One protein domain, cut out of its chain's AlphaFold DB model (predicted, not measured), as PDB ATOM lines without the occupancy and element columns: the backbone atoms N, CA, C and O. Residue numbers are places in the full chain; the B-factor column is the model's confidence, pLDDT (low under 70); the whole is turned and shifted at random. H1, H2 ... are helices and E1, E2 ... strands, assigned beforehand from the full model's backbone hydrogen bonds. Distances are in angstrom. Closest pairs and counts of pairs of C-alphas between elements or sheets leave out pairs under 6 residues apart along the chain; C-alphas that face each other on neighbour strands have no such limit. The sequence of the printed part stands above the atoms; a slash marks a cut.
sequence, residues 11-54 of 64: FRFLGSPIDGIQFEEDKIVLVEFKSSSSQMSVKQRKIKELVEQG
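AT A GLANCE: This is residues 11 to 54 of the 64 residues of the protein "Endonuc_Holl domain-containing protein" of Dehalococcoidia bacterium (UniProt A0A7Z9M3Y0). A small antiparallel sheet of three short strands is joined by a loop that folds back, residues 32 to 41, to one helix, H1, which comes near the edge strand E3 and only grazes the sheet. The turn between E2 and E3 and the loop before H1 reach toward the two ends of the longest axis. The printed part has 44 residues, with three named strands and one named helix in the order E1, E2, E3, H1; the sheet's order is E1, E2, E3, and the class is mixed, helices and strands. The whole is only just compact, close to loose, with a radius of gyration of the C-alphas of 11.0 A, and spans 31 by 23 by 17 A.

HOW THE PARTS SIT: E1, residues 11 to 13, and E2, residues 20 to 23, form a hairpin, antiparallel at 159 degrees between their directions. N 12 and O 21 are 2.8 A apart, within hydrogen-bond range. E2 and E3, residues 28 to 31, form a second hairpin, antiparallel at 152 degrees; N 22 and O 29 are within hydrogen-bond range at 2.8 A. The three strands make a meander, each the antiparallel neighbour of the one before. E1 and E3 are edge strands. H1, residues 42 to 52, is only just on the sheet, with 5 pairs of C-alphas within 10 A, and only grazes it with residues 47 to 51. E3 and H1 are near each other. In H1 every O i to N i+4 pair is within hydrogen-bond range.

IN THESE COORDINATES: E1 begins at C-alpha 11, (20.619, 6.278, 27.129). E2 measures 10.1 A from first to last C-alpha and E3 9.6 A. H1 measures 15.4 A, from C-alpha 42 at (33.778, 19.842, 12.519) to C-alpha 52 at (38.744, 15.961, 26.575).

THE WHOLE: The two C-alphas farthest apart are those of Glu 25 and Ser 37, 31.5 A. The printed part has no cut. The link from E2 to E3 is tight, and those from E1 to E2 and from E3 to H1 are short. Mean pLDDT of the printed part is 95.2, and no printed residue is under 70.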
ATOM      1  N   PHE A  11      20.339   5.383  28.240       97.69
ATOM      2  CA  PHE A  11      20.619   6.278  27.129       97.69
ATOM      3  C   PHE A  11      19.510   7.329  26.965       97.69
ATOM      4  O   PHE A  11      18.314   7.038  27.093       97.69
ATOM      5  N   ARG A  12      19.885   8.569  26.647       97.88
ATOM      6  CA  ARG A  12      18.973   9.659  26.279       97.88
ATOM      7  C   ARG A  12      19.378  10.243  24.936       97.88
ATOM      8  O   ARG A  12      20.468  10.787  24.788       97.88
ATOM      9  N   PHE A  13      18.475  10.142  23.967       97.19
ATOM     10  CA  PHE A  13      18.677  10.675  22.626       97.19
ATOM     11  C   PHE A  13      18.528  12.205  22.597       97.19
ATOM     12  O   PHE A  13      17.608  12.754  23.202       97.19
ATOM     13  N   LEU A  14      19.421  12.870  21.863       96.25
ATOM     14  CA  LEU A  14      19.436  14.312  21.592       96.25
ATOM     15  C   LEU A  14      19.292  14.614  20.090       96.25
ATOM     16  O   LEU A  14      18.613  15.566  19.710       96.25
ATOM     17  N   GLY A  15      19.946  13.820  19.235       93.56
ATOM     18  CA  GLY A  15      19.907  13.902  17.769       93.56
ATOM     19  C   GLY A  15      20.826  14.937  17.108       93.56
ATOM     20  O   GLY A  15      21.288  14.708  15.994       93.56
ATOM     21  N   SER A  16      21.111  16.080  17.739       91.94
ATOM     22  CA  SER A  16      22.094  17.050  17.230       91.94
ATOM     23  C   SER A  16      22.602  17.963  18.345       91.94
ATOM     24  O   SER A  16      21.809  18.397  19.179       91.94
ATOM     25  N   PRO A  17      23.900  18.332  18.362       93.12
ATOM     26  CA  PRO A  17      24.974  17.982  17.411       93.12
ATOM     27  C   PRO A  17      25.655  16.620  17.636       93.12
ATOM     28  O   PRO A  17      26.600  16.298  16.913       93.12
ATOM     29  N   ILE A  18      25.199  15.879  18.640       95.38
ATOM     30  CA  ILE A  18      25.583  14.502  18.956       95.38
ATOM     31  C   ILE A  18      24.311  13.667  19.130       95.38
ATOM     32  O   ILE A  18      23.253  14.228  19.433       95.38
ATOM     33  N   ASP A  19      24.413  12.350  18.977       96.44
ATOM     34  CA  ASP A  19      23.247  11.467  19.058       96.44
ATOM     35  C   ASP A  19      22.624  11.398  20.453       96.44
ATOM     36  O   ASP A  19      21.398  11.398  20.562       96.44
ATOM     37  N   GLY A  20      23.417  11.370  21.528       97.19
ATOM     38  CA  GLY A  20      22.845  11.334  22.872       97.19
ATOM     39  C   GLY A  20      23.824  11.314  24.036       97.19
ATOM     40  O   GLY A  20      25.027  11.513  23.882       97.19
ATOM     41  N   ILE A  21      23.266  11.084  25.224       97.88
ATOM     42  CA  ILE A  21      23.976  10.992  26.500       97.88
ATOM     43  C   ILE A  21      23.667   9.635  27.134       97.88
ATOM     44  O   ILE A  21      22.504   9.262  27.261       97.88
ATOM     45  N   GLN A  22      24.703   8.918  27.551       97.81
ATOM     46  CA  GLN A  22      24.607   7.710  28.361       97.81
ATOM     47  C   GLN A  22      24.920   8.043  29.822       97.81
ATOM     48  O   GLN A  22      25.935   8.682  30.108       97.81
ATOM     49  N   PHE A  23      24.060   7.592  30.733       97.94
ATOM     50  CA  PHE A  23      24.253   7.743  32.174       97.94
ATOM     51  C   PHE A  23      24.714   6.420  32.787       97.94
ATOM     52  O   PHE A  23      23.989   5.430  32.738       97.94
ATOM     53  N   GLU A  24      25.899   6.427  33.391       97.06
ATOM     54  CA  GLU A  24      26.437   5.323  34.184       97.06
ATOM     55  C   GLU A  24      26.491   5.720  35.664       97.06
ATOM     56  O   GLU A  24      26.279   6.880  36.019       97.06
ATOM     57  N   GLU A  25      26.795   4.763  36.539       96.50
ATOM     58  CA  GLU A  25      26.917   5.009  37.981       96.50
ATOM     59  C   GLU A  25      28.054   5.991  38.324       96.50
ATOM     60  O   GLU A  25      27.918   6.799  39.241       96.50
ATOM     61  N   ASP A  26      29.158   5.956  37.572       96.44
ATOM     62  CA  ASP A  26      30.389   6.707  37.851       96.44
ATOM     63  C   ASP A  26      30.690   7.832  36.846       96.44
ATOM     64  O   ASP A  26      31.621   8.614  37.054       96.44
ATOM     65  N   LYS A  27      29.934   7.929  35.744       95.56
ATOM     66  CA  LYS A  27      30.204   8.891  34.666       95.56
ATOM     67  C   LYS A  27      28.997   9.178  33.781       95.56
ATOM     68  O   LYS A  27      28.055   8.400  33.670       95.56
ATOM     69  N   ILE A  28      29.099  10.288  33.060       96.94
ATOM     70  CA  ILE A  28      28.193  10.663  31.974       96.94
ATOM     71  C   ILE A  28      28.990  10.602  30.670       96.94
ATOM     72  O   ILE A  28      30.061  11.203  30.572       96.94
ATOM     73  N   VAL A  29      28.485   9.886  29.664       97.19
ATOM     74  CA  VAL A  29      29.158   9.722  28.369       97.19
ATOM     75  C   VAL A  29      28.358  10.419  27.276       97.19
ATOM     76  O   VAL A  29      27.186  10.126  27.062       97.19
ATOM     77  N   LEU A  30      29.002  11.328  26.550       97.19
ATOM     78  CA  LEU A  30      28.450  11.921  25.332       97.19
ATOM     79  C   LEU A  30      28.717  10.954  24.173       97.19
ATOM     80  O   LEU A  30      29.867  10.589  23.926       97.19
ATOM     81  N   VAL A  31      27.664  10.516  23.487       96.25
ATOM     82  CA  VAL A  31      27.723   9.441  22.490       96.25
ATOM     83  C   VAL A  31      27.343   9.977  21.114       96.25
ATOM     84  O   VAL A  31      26.341  10.671  20.945       96.25
ATOM     85  N   GLU A  32      28.147   9.599  20.129       95.56
ATOM     86  CA  GLU A  32      27.890   9.772  18.703       95.56
ATOM     87  C   GLU A  32      28.108   8.412  18.032       95.56
ATOM     88  O   GLU A  32      29.191   7.828  18.126       95.56
ATOM     89  N   PHE A  33      27.088   7.909  17.350       93.56
ATOM     90  CA  PHE A  33      27.135   6.696  16.560       93.56
ATOM     91  C   PHE A  33      27.541   7.025  15.129       93.56
ATOM     92  O   PHE A  33      26.969   7.876  14.453       93.56
ATOM     93  N   LYS A  34      28.518   6.280  14.617       91.06
ATOM     94  CA  LYS A  34      28.933   6.363  13.218       91.06
ATOM     95  C   LYS A  34      28.708   5.013  12.571       91.06
ATOM     96  O   LYS A  34      29.229   3.999  13.023       91.06
ATOM     97  N   SER A  35      27.938   4.994  11.490       86.81
ATOM     98  CA  SER A  35      27.889   3.829  10.615       86.81
ATOM     99  C   SER A  35      29.088   3.853   9.669       86.81
ATOM    100  O   SER A  35      29.359   4.883   9.036       86.81
ATOM    101  N   SER A  36      29.754   2.711   9.509       83.12
ATOM    102  CA  SER A  36      30.752   2.483   8.454       83.12
ATOM    103  C   SER A  36      31.893   3.520   8.462       83.12
ATOM    104  O   SER A  36      32.508   3.757   9.496       83.12
ATOM    105  N   SER A  37      32.196   4.142   7.316       82.00
ATOM    106  CA  SER A  37      33.293   5.101   7.113       82.00
ATOM    107  C   SER A  37      32.944   6.555   7.465       82.00
ATOM    108  O   SER A  37      33.735   7.461   7.180       82.00
ATOM    109  N   SER A  38      31.766   6.807   8.048       87.94
ATOM    110  CA  SER A  38      31.315   8.173   8.319       87.94
ATOM    111  C   SER A  38      32.234   8.879   9.322       87.94
ATOM    112  O   SER A  38      32.493   8.402  10.423       87.94
ATOM    113  N   GLN A  39      32.736  10.049   8.927       91.94
ATOM    114  CA  GLN A  39      33.654  10.845   9.740       91.94
ATOM    115  C   GLN A  39      32.894  11.799  10.656       91.94
ATOM    116  O   GLN A  39      31.769  12.215  10.357       91.94
ATOM    117  N   MET A  40      33.514  12.178  11.772       92.62
ATOM    118  CA  MET A  40      32.985  13.244  12.624       92.62
ATOM    119  C   MET A  40      32.871  14.554  11.829       92.62
ATOM    120  O   MET A  40      33.738  14.884  11.016       92.62
ATOM    121  N   SER A  41      31.824  15.333  12.077       94.81
ATOM    122  CA  SER A  41      31.740  16.710  11.585       94.81
ATOM    123  C   SER A  41      32.722  17.619  12.335       94.81
ATOM    124  O   SER A  41      33.241  17.266  13.398       94.81
ATOM    125  N   VAL A  42      32.972  18.825  11.812       96.44
ATOM    126  CA  VAL A  42      33.778  19.842  12.519       96.44
ATOM    127  C   VAL A  42      33.180  20.150  13.898       96.44
ATOM    128  O   VAL A  42      33.913  20.248  14.879       96.44
ATOM    129  N   LYS A  43      31.846  20.227  13.994       96.38
ATOM    130  CA  LYS A  43      31.132  20.496  15.249       96.38
ATOM    131  C   LYS A  43      31.294  19.352  16.256       96.38
ATOM    132  O   LYS A  43      31.584  19.613  17.418       96.38
ATOM    133  N   GLN A  44      31.187  18.101  15.806       96.75
ATOM    134  CA  GLN A  44      31.402  16.917  16.650       96.75
ATOM    135  C   GLN A  44      32.843  16.838  17.162       96.75
ATOM    136  O   GLN A  44      33.055  16.588  18.346       96.75
ATOM    137  N   ARG A  45      33.839  17.107  16.302       97.00
ATOM    138  CA  ARG A  45      35.248  17.189  16.728       97.00
ATOM    139  C   ARG A  45      35.437  18.246  17.803       97.00
ATOM    140  O   ARG A  45      36.073  17.974  18.813       97.00
ATOM    141  N   LYS A  46      34.825  19.420  17.619       97.69
ATOM    142  CA  LYS A  46      34.929  20.494  18.600       97.69
ATOM    143  C   LYS A  46      34.337  20.110  19.955       97.69
ATOM    144  O   LYS A  46      34.923  20.428  20.980       97.69
ATOM    145  N   ILE A  47      33.204  19.410  19.964       97.00
ATOM    146  CA  ILE A  47      32.581  18.916  21.199       97.00
ATOM    147  C   ILE A  47      33.488  17.900  21.888       97.00
ATOM    148  O   ILE A  47      33.741  18.040  23.078       97.00
ATOM    149  N   LYS A  48      34.042  16.937  21.141       96.94
ATOM    150  CA  LYS A  48      35.010  15.974  21.679       96.94
ATOM    151  C   LYS A  48      36.202  16.676  22.339       96.94
ATOM    152  O   LYS A  48      36.536  16.344  23.467       96.94
ATOM    153  N   GLU A  49      36.780  17.690  21.691       98.25
ATOM    154  CA  GLU A  49      37.872  18.484  22.276       98.25
ATOM    155  C   GLU A  49      37.470  19.176  23.585       98.25
ATOM    156  O   GLU A  49      38.269  19.220  24.515       98.25
ATOM    157  N   LEU A  50      36.259  19.743  23.668       98.38
ATOM    158  CA  LEU A  50      35.779  20.387  24.897       98.38
ATOM    159  C   LEU A  50      35.685  19.373  26.043       98.38
ATOM    160  O   LEU A  50      36.153  19.663  27.140       98.38
ATOM    161  N   VAL A  51      35.161  18.177  25.769       97.19
ATOM    162  CA  VAL A  51      35.069  17.083  26.749       97.19
ATOM    163  C   VAL A  51      36.452  16.632  27.207       97.19
ATOM    164  O   VAL A  51      36.707  16.564  28.404       97.19
ATOM    165  N   GLU A  52      37.369  16.384  26.269       97.06
ATOM    166  CA  GLU A  52      38.744  15.961  26.575       97.06
ATOM    167  C   GLU A  52      39.523  17.021  27.365       97.06
ATOM    168  O   GLU A  52      40.406  16.688  28.150       97.06
ATOM    169  N   GLN A  53      39.177  18.298  27.192       98.31
ATOM    170  CA  GLN A  53      39.745  19.419  27.944       98.31
ATOM    171  C   GLN A  53      39.025  19.690  29.279       98.31
ATOM    172  O   GLN A  53      39.358  20.673  29.939       98.31
ATOM    173  N   GLY A  54      38.037  18.876  29.669       97.25
ATOM    174  CA  GLY A  54      37.271  19.059  30.908       97.25
ATOM    175  C   GLY A  54      36.318  20.258  30.895       97.25
ATOM    176  O   GLY A  54      35.872  20.699  31.949       97.25
TER     177      GLY A  54